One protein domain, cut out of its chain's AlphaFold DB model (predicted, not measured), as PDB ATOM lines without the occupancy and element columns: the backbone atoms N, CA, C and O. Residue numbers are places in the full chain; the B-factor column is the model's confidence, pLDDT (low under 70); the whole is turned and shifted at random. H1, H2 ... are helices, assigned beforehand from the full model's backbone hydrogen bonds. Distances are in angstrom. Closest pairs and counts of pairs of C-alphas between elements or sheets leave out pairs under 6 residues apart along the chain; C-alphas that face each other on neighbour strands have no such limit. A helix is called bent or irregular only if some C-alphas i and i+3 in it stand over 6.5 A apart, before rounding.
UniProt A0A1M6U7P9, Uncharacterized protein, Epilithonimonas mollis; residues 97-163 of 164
ATOM      1  N   GLY A  97     160.009 222.816 223.345       54.88
ATOM      2  CA  GLY A  97     158.794 222.085 222.909       54.88
ATOM      3  C   GLY A  97     157.490 222.883 222.724       54.88
ATOM      4  O   GLY A  97     156.525 222.329 222.213       54.88
ATOM      5  N   LEU A  98     157.409 224.164 223.121       49.97
ATOM      6  CA  LEU A  98     156.110 224.841 223.348       49.97
ATOM      7  C   LEU A  98     155.623 225.829 222.269       49.97
ATOM      8  O   LEU A  98     154.632 226.534 222.483       49.97
ATOM      9  N   LEU A  99     156.262 225.902 221.097       56.00
ATOM     10  CA  LEU A  99     155.763 226.772 220.017       56.00
ATOM     11  C   LEU A  99     154.390 226.318 219.497       56.00
ATOM     12  O   LEU A  99     153.536 227.153 219.215       56.00
ATOM     13  N   GLU A 100     154.136 225.012 219.424       54.09
ATOM     14  CA  GLU A 100     152.860 224.489 218.923       54.09
ATOM     15  C   GLU A 100     151.701 224.760 219.900       54.09
ATOM     16  O   GLU A 100     150.627 225.212 219.491       54.09
ATOM     17  N   ASP A 101     151.933 224.580 221.201       55.59
ATOM     18  CA  ASP A 101     150.904 224.763 222.227       55.59
ATOM     19  C   ASP A 101     150.593 226.240 222.502       55.59
ATOM     20  O   ASP A 101     149.427 226.606 222.673       55.59
ATOM     21  N   THR A 102     151.591 227.126 222.455       60.47
ATOM     22  CA  THR A 102     151.369 228.578 222.599       60.47
ATOM     23  C   THR A 102     150.615 229.165 221.404       60.47
ATOM     24  O   THR A 102     149.666 229.932 221.595       60.47
ATOM     25  N   LEU A 103     150.951 228.748 220.178       63.47
ATOM     26  CA  LEU A 103     150.212 229.127 218.970       63.47
ATOM     27  C   LEU A 103     148.770 228.618 219.010       63.47
ATOM     28  O   LEU A 103     147.842 229.345 218.650       63.47
ATOM     29  N   ARG A 104     148.557 227.393 219.500       60.84
ATOM     30  CA  ARG A 104     147.220 226.809 219.631       60.84
ATOM     31  C   ARG A 104     146.369 227.549 220.661       60.84
ATOM     32  O   ARG A 104     145.220 227.871 220.369       60.84
ATOM     33  N   ILE A 105     146.920 227.864 221.831       67.75
ATOM     34  CA  ILE A 105     146.215 228.608 222.887       67.75
ATOM     35  C   ILE A 105     145.899 230.043 222.431       67.75
ATOM     36  O   ILE A 105     144.774 230.520 222.619       67.75
ATOM     37  N   GLY A 106     146.849 230.714 221.770       72.88
ATOM     38  CA  GLY A 106     146.641 232.042 221.185       72.88
ATOM     39  C   GLY A 106     145.570 232.043 220.088       72.88
ATOM     40  O   GLY A 106     144.670 232.881 220.087       72.88
ATOM     41  N   ALA A 107     145.589 231.055 219.192       72.19
ATOM     42  CA  ALA A 107     144.581 230.929 218.143       72.19
ATOM     43  C   ALA A 107     143.182 230.633 218.712       72.19
ATOM     44  O   ALA A 107     142.203 231.253 218.296       72.19
ATOM     45  N   VAL A 108     143.069 229.731 219.694       71.75
ATOM     46  CA  VAL A 108     141.781 229.355 220.306       71.75
ATOM     47  C   VAL A 108     141.152 230.523 221.070       71.75
ATOM     48  O   VAL A 108     139.943 230.721 220.983       71.75
ATOM     49  N   THR A 109     141.944 231.335 221.771       76.56
ATOM     50  CA  THR A 109     141.435 232.523 222.480       76.56
ATOM     51  C   THR A 109     140.958 233.617 221.522       76.56
ATOM     52  O   THR A 109     139.892 234.194 221.745       76.56
ATOM     53  N   LEU A 110     141.675 233.860 220.420       78.69
ATOM     54  CA  LEU A 110     141.254 234.808 219.381       78.69
ATOM     55  C   LEU A 110     139.978 234.346 218.661       78.69
ATOM     56  O   LEU A 110     139.024 235.121 218.543       78.69
ATOM     57  N   VAL A 111     139.922 233.078 218.241       74.25
ATOM     58  CA  VAL A 111     138.730 232.491 217.604       74.25
ATOM     59  C   VAL A 111     137.560 232.460 218.584       74.25
ATOM     60  O   VAL A 111     136.447 232.812 218.202       74.25
ATOM     61  N   GLY A 112     137.797 232.130 219.855       75.19
ATOM     62  CA  GLY A 112     136.780 232.119 220.905       75.19
ATOM     63  C   GLY A 112     136.179 233.501 221.170       75.19
ATOM     64  O   GLY A 112     134.956 233.645 221.188       75.19
ATOM     65  N   ASN A 113     137.007 234.543 221.304       76.19
ATOM     66  CA  ASN A 113     136.521 235.915 221.490       76.19
ATOM     67  C   ASN A 113     135.775 236.438 220.256       76.19
ATOM     68  O   ASN A 113     134.733 237.086 220.387       76.19
ATOM     69  N   TYR A 114     136.273 236.136 219.056       73.38
ATOM     70  CA  TYR A 114     135.636 236.553 217.811       73.38
ATOM     71  C   TYR A 114     134.307 235.817 217.570       73.38
ATOM     72  O   TYR A 114     133.300 236.447 217.235       73.38
ATOM     73  N   ALA A 115     134.257 234.508 217.832       69.25
ATOM     74  CA  ALA A 115     133.036 233.708 217.778       69.25
ATOM     75  C   ALA A 115     132.007 234.192 218.809       69.25
ATOM     76  O   ALA A 115     130.855 234.425 218.449       69.25
ATOM     77  N   LYS A 116     132.417 234.456 220.058       72.31
ATOM     78  CA  LYS A 116     131.538 234.987 221.113       72.31
ATOM     79  C   LYS A 116     130.939 236.345 220.735       72.31
ATOM     80  O   LYS A 116     129.726 236.530 220.832       72.31
ATOM     81  N   LYS A 117     131.757 237.277 220.233       73.19
ATOM     82  CA  LYS A 117     131.313 238.619 219.808       73.19
ATOM     83  C   LYS A 117     130.340 238.573 218.624       73.19
ATOM     84  O   LYS A 117     129.437 239.406 218.534       73.19
ATOM     85  N   ASN A 118     130.495 237.595 217.735       67.50
ATOM     86  CA  ASN A 118     129.615 237.413 216.581       67.50
ATOM     87  C   ASN A 118     128.339 236.618 216.905       67.50
ATOM     88  O   ASN A 118     127.284 236.932 216.357       67.50
ATOM     89  N   MET A 119     128.394 235.666 217.841       65.44
ATOM     90  CA  MET A 119     127.241 234.867 218.278       65.44
ATOM     91  C   MET A 119     126.295 235.645 219.209       65.44
ATOM     92  O   MET A 119     125.080 235.460 219.149       65.44
ATOM     93  N   MET A 120     126.824 236.574 220.016       70.56
ATOM     94  CA  MET A 120     126.027 237.467 220.877       70.56
ATOM     95  C   MET A 120     125.460 238.695 220.136       70.56
ATOM     96  O   MET A 120     124.794 239.530 220.742       70.56
ATOM     97  N   ASN A 121     125.703 238.835 218.829       68.44
ATOM     98  CA  ASN A 121     125.252 239.992 218.055       68.44
ATOM     99  C   ASN A 121     123.769 239.870 217.642       68.44
ATOM    100  O   ASN A 121     123.284 238.775 217.352       68.44
ATOM    101  N   LYS A 122     123.038 240.994 217.566       69.81
ATOM    102  CA  LYS A 122     121.593 241.026 217.246       69.81
ATOM    103  C   LYS A 122     121.298 240.603 215.796       69.81
ATOM    104  O   LYS A 122     120.212 240.119 215.497       69.81
ATOM    105  N   SER A 123     122.270 240.742 214.890       76.38
ATOM    106  CA  SER A 123     122.133 240.367 213.477       76.38
ATOM    107  C   SER A 123     122.317 238.859 213.249       76.38
ATOM    108  O   SER A 123     123.407 238.322 213.445       76.38
ATOM    109  N   TRP A 124     121.288 238.188 212.725       80.25
ATOM    110  CA  TRP A 124     121.295 236.747 212.413       80.25
ATOM    111  C   TRP A 124     122.430 236.315 211.462       80.25
ATOM    112  O   TRP A 124     123.025 235.257 211.657       80.25
ATOM    113  N   LYS A 125     122.825 237.173 210.509       79.88
ATOM    114  CA  LYS A 125     123.966 236.933 209.603       79.88
ATOM    115  C   LYS A 125     125.295 236.760 210.355       79.88
ATOM    116  O   LYS A 125     126.104 235.912 209.996       79.88
ATOM    117  N   LYS A 126     125.516 237.533 211.427       73.75
ATOM    118  CA  LYS A 126     126.743 237.460 212.244       73.75
ATOM    119  C   LYS A 126     126.748 236.235 213.160       73.75
ATOM    120  O   LYS A 126     127.801 235.630 213.343       73.75
ATOM    121  N   LYS A 127     125.575 235.804 213.639       73.31
ATOM    122  CA  LYS A 127     125.422 234.523 214.348       73.31
ATOM    123  C   LYS A 127     125.796 233.335 213.462       73.31
ATOM    124  O   LYS A 127     126.494 232.436 213.920       73.31
ATOM    125  N   LEU A 128     125.402 233.374 212.189       80.75
ATOM    126  CA  LEU A 128     125.724 232.340 211.202       80.75
ATOM    127  C   LEU A 128     127.234 232.280 210.914       80.75
ATOM    128  O   LEU A 128     127.800 231.195 210.876       80.75
ATOM    129  N   ILE A 129     127.912 233.431 210.834       78.25
ATOM    130  CA  ILE A 129     129.385 233.504 210.741       78.25
ATOM    131  C   ILE A 129     130.056 232.894 211.982       78.25
ATOM    132  O   ILE A 129     131.047 232.178 211.858       78.25
ATOM    133  N   GLY A 130     129.513 233.140 213.180       68.56
ATOM    134  CA  GLY A 130     129.998 232.524 214.420       68.56
ATOM    135  C   GLY A 130     129.840 230.998 214.431       68.56
ATOM    136  O   GLY A 130     130.788 230.288 214.755       68.56
ATOM    137  N   ALA A 131     128.678 230.489 214.014       77.94
ATOM    138  CA  ALA A 131     128.428 229.052 213.890       77.94
ATOM    139  C   ALA A 131     129.310 228.400 212.810       77.94
ATOM    140  O   ALA A 131     129.887 227.337 213.035       77.94
ATOM    141  N   ALA A 132     129.485 229.073 211.668       82.19
ATOM    142  CA  ALA A 132     130.385 228.638 210.607       82.19
ATOM    143  C   ALA A 132     131.835 228.560 211.099       82.19
ATOM    144  O   ALA A 132     132.525 227.597 210.795       82.19
ATOM    145  N   LEU A 133     132.288 229.513 211.918       77.06
ATOM    146  CA  LEU A 133     133.610 229.458 212.542       77.06
ATOM    147  C   LEU A 133     133.771 228.252 213.465       77.06
ATOM    148  O   LEU A 133     134.794 227.587 213.382       77.06
ATOM    149  N   ILE A 134     132.783 227.923 214.299       76.88
ATOM    150  CA  ILE A 134     132.854 226.745 215.185       76.88
ATOM    151  C   ILE A 134     133.014 225.450 214.373       76.88
ATOM    152  O   ILE A 134     133.760 224.561 214.778       76.88
ATOM    153  N   TYR A 135     132.362 225.362 213.213       81.31
ATOM    154  CA  TYR A 135     132.424 224.186 212.345       81.31
ATOM    155  C   TYR A 135     133.679 224.141 211.455       81.31
ATOM    156  O   TYR A 135     134.313 223.099 211.309       81.31
ATOM    157  N   VAL A 136     134.071 225.276 210.874       82.81
ATOM    158  CA  VAL A 136     135.178 225.366 209.907       82.81
ATOM    159  C   VAL A 136     136.535 225.488 210.602       82.81
ATOM    160  O   VAL A 136     137.523 224.949 210.104       82.81
ATOM    161  N   ALA A 137     136.607 226.130 211.770       78.44
ATOM    162  CA  ALA A 137     137.854 226.282 212.521       78.44
ATOM    163  C   ALA A 137     138.578 224.955 212.806       78.44
ATOM    164  O   ALA A 137     139.776 224.899 212.529       78.44
ATOM    165  N   PRO A 138     137.941 223.868 213.297       75.06
ATOM    166  CA  PRO A 138     138.655 222.613 213.541       75.06
ATOM    167  C   PRO A 138     139.214 221.992 212.254       75.06
ATOM    168  O   PRO A 138     140.284 221.381 212.284       75.06
ATOM    169  N   TYR A 139     138.536 222.177 211.117       83.69
ATOM    170  CA  TYR A 139     139.013 221.704 209.819       83.69
ATOM    171  C   TYR A 139     140.219 222.518 209.327       83.69
ATOM    172  O   TYR A 139     141.255 221.949 208.980       83.69
ATOM    173  N   ALA A 140     140.126 223.849 209.383       81.75
ATOM    174  CA  ALA A 140     141.212 224.752 209.008       81.75
ATOM    175  C   ALA A 140     142.451 224.573 209.904       81.75
ATOM    176  O   ALA A 140     143.574 224.514 209.408       81.75
ATOM    177  N   LEU A 141     142.257 224.403 211.216       78.75
ATOM    178  CA  LEU A 141     143.341 224.142 212.167       78.75
ATOM    179  C   LEU A 141     144.043 222.809 211.885       78.75
ATOM    180  O   LEU A 141     145.270 222.750 211.920       78.75
ATOM    181  N   ARG A 142     143.296 221.746 211.548       82.00
ATOM    182  CA  ARG A 142     143.888 220.462 211.128       82.00
ATOM    183  C   ARG A 142     144.706 220.598 209.845       82.00
ATOM    184  O   ARG A 142     145.756 219.971 209.736       82.00
ATOM    185  N   PHE A 143     144.243 221.404 208.892       83.12
ATOM    186  CA  PHE A 143     144.955 221.647 207.638       83.12
ATOM    187  C   PHE A 143     146.270 222.405 207.863       83.12
ATOM    188  O   PHE A 143     147.319 221.981 207.380       83.12
ATOM    189  N   LEU A 144     146.228 223.481 208.653       80.81
ATOM    190  CA  LEU A 144     147.412 224.263 209.007       80.81
ATOM    191  C   LEU A 144     148.429 223.435 209.800       80.81
ATOM    192  O   LEU A 144     149.620 223.512 209.511       80.81
ATOM    193  N   ARG A 145     147.966 222.595 210.737       74.06
ATOM    194  CA  ARG A 145     148.832 221.688 211.502       74.06
ATOM    195  C   ARG A 145     149.579 220.715 210.595       74.06
ATOM    196  O   ARG A 145     150.798 220.665 210.645       74.06
ATOM    197  N   LYS A 146     148.868 220.033 209.687       80.31
ATOM    198  CA  LYS A 146     149.492 219.116 208.716       80.31
ATOM    199  C   LYS A 146     150.566 219.807 207.871       80.31
ATOM    200  O   LYS A 146     151.640 219.250 207.688       80.31
ATOM    201  N   LYS A 147     150.289 221.025 207.391       77.19
ATOM    202  CA  LYS A 147     151.248 221.832 206.618       77.19
ATOM    203  C   LYS A 147     152.479 222.222 207.438       77.19
ATOM    204  O   LYS A 147     153.579 222.198 206.900       77.19
ATOM    205  N   LEU A 148     152.299 222.598 208.704       76.88
ATOM    206  CA  LEU A 148     153.397 222.957 209.603       76.88
ATOM    207  C   LEU A 148     154.261 221.744 209.959       76.88
ATOM    208  O   LEU A 148     155.484 221.855 209.915       76.88
ATOM    209  N   ASP A 149     153.643 220.598 210.243       73.38
ATOM    210  CA  ASP A 149     154.345 219.345 210.540       73.38
ATOM    211  C   ASP A 149     155.178 218.885 209.341       73.38
ATOM    212  O   ASP A 149     156.343 218.523 209.484       73.38
ATOM    213  N   GLU A 150     154.611 218.953 208.137       78.25
ATOM    214  CA  GLU A 150     155.302 218.606 206.893       78.25
ATOM    215  C   GLU A 150     156.464 219.568 206.593       78.25
ATOM    216  O   GLU A 150     157.540 219.140 206.172       78.25
ATOM    217  N   TYR A 151     156.296 220.862 206.881       74.31
ATOM    218  CA  TYR A 151     157.342 221.870 206.700       74.31
ATOM    219  C   TYR A 151     158.506 221.695 207.686       74.31
ATOM    220  O   TYR A 151     159.670 221.803 207.296       74.31
ATOM    221  N   GLN A 152     158.202 221.392 208.952       67.50
ATOM    222  CA  GLN A 152     159.216 221.068 209.958       67.50
ATOM    223  C   GLN A 152     159.938 219.773 209.594       67.50
ATOM    224  O   GLN A 152     161.167 219.748 209.557       67.50
ATOM    225  N   ARG A 153     159.192 218.730 209.216       70.06
ATOM    226  CA  ARG A 153     159.752 217.430 208.847       70.06
ATOM    227  C   ARG A 153     160.693 217.527 207.646       70.06
ATOM    228  O   ARG A 153     161.792 216.999 207.744       70.06
ATOM    229  N   ASN A 154     160.334 218.269 206.592       71.50
ATOM    230  CA  ASN A 154     161.208 218.507 205.432       71.50
ATOM    231  C   ASN A 154     162.483 219.294 205.774       71.50
ATOM    232  O   ASN A 154     163.528 219.077 205.160       71.50
ATOM    233  N   ARG A 155     162.429 220.215 206.745       61.31
ATOM    234  CA  ARG A 155     163.626 220.922 207.222       61.31
ATOM    235  C   ARG A 155     164.543 220.004 208.029       61.31
ATOM    236  O   ARG A 155     165.755 220.103 207.862       61.31
ATOM    237  N   THR A 156     163.986 219.107 208.842       58.56
ATOM    238  CA  THR A 156     164.756 218.170 209.674       58.56
ATOM    239  C   THR A 156     165.381 217.032 208.861       58.56
ATOM    240  O   THR A 156     166.537 216.687 209.102       58.56
ATOM    241  N   THR A 157     164.690 216.481 207.855       58.75
ATOM    242  CA  THR A 157     165.297 215.484 206.949       58.75
ATOM    243  C   THR A 157     166.395 216.094 206.083       58.75
ATOM    244  O   THR A 157     167.460 215.496 205.971       58.75
ATOM    245  N   SER A 158     166.212 217.317 205.571       53.62
ATOM    246  CA  SER A 158     167.246 218.004 204.780       53.62
ATOM    247  C   SER A 158     168.523 218.310 205.581       53.62
ATOM    248  O   SER A 158     169.617 218.314 205.019       53.62
ATOM    249  N   SER A 159     168.420 218.541 206.896       51.94
ATOM    250  CA  SER A 159     169.596 218.719 207.756       51.94
ATOM    251  C   SER A 159     170.300 217.407 208.111       51.94
ATOM    252  O   SER A 159     171.502 217.431 208.352       51.94
ATOM    253  N   MET A 160     169.588 216.272 208.119       53.94
ATOM    254  CA  MET A 160     170.197 214.951 208.332       53.94
ATOM    255  C   MET A 160     170.853 214.402 207.058       53.94
ATOM    256  O   MET A 160     171.904 213.783 207.150       53.94
ATOM    257  N   GLU A 161     170.308 214.704 205.875       52.72
ATOM    258  CA  GLU A 161     170.944 214.397 204.579       52.72
ATOM    259  C   GLU A 161     172.242 215.181 204.337       52.72
ATOM    260  O   GLU A 161     173.071 214.766 203.542       52.72
ATOM    261  N   LYS A 162     172.434 216.314 205.021       51.09
ATOM    262  CA  LYS A 162     173.673 217.106 204.948       51.09
ATOM    263  C   LYS A 162     174.773 216.641 205.909       51.09
ATOM    264  O   LYS A 162     175.859 217.215 205.881       51.09
ATOM    265  N   LEU A 163     174.473 215.688 206.792       49.22
ATOM    266  CA  LEU A 163     175.383 215.170 207.822       49.22
ATOM    267  C   LEU A 163     175.835 213.720 207.559       49.22
ATOM    268  O   LEU A 163     176.539 213.156 208.395       49.22
TER     269      LEU A 163
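What this domain is: This is residues 97 to 163 of the 164 residues of an uncharacterized protein of Epilithonimonas mollis (UniProt A0A1M6U7P9). A long, bent helix, H2, and a shorter one, H1, make a slender helical hairpin, open away from its turn, where the far end of H2 with the last residues, 150 to 163, sticks out. The printed part has 67 residues, with two named helices, H1 then H2, and no named strand: all helix. It is extended, with a radius of gyration of the C-alphas of 17.1 A and spans of 60 by 19 by 10 A.

How they stand to each other: H2, residues 124 to 161, was assigned as one helix by its hydrogen bonds but is bent: C-alphas 135 and 138 are 6.5 A apart. Its arms, H2a, residues 124 to 135, and H2b, residues 138 to 161, stand at a steep tilt of 39 degrees. H1, residues 99 to 119, touches H2a with residues 111 to 119 alone, closest at the C-alphas of Met 119 and Lys 127, 4.3 A. This hairpin runs opposite ways at a shallow tilt of 25 degrees. H1 and H2b are near each other, with 7 pairs of C-alphas within 10 A. In H1, H2a and H2b every O i to N i+4 pair is within hydrogen-bond range.

Where its parts are: H2b measures 34.5 A, ending at C-alpha 161 (170.944, 214.397, 204.579); H2a measures 16.8 A. H1 measures 29.7 A from C-alpha 99 (155.763, 226.772, 220.017).

The domain as a whole: The C-alphas of Lys 122 and Leu 163, the two farthest apart, are 60.4 A apart. The printed part has no cut, and its link from H1 to H2 is tight. Mean pLDDT of the printed part is 70.4; 25 residues are under 70, among them 97 to 105 and 155 to 163.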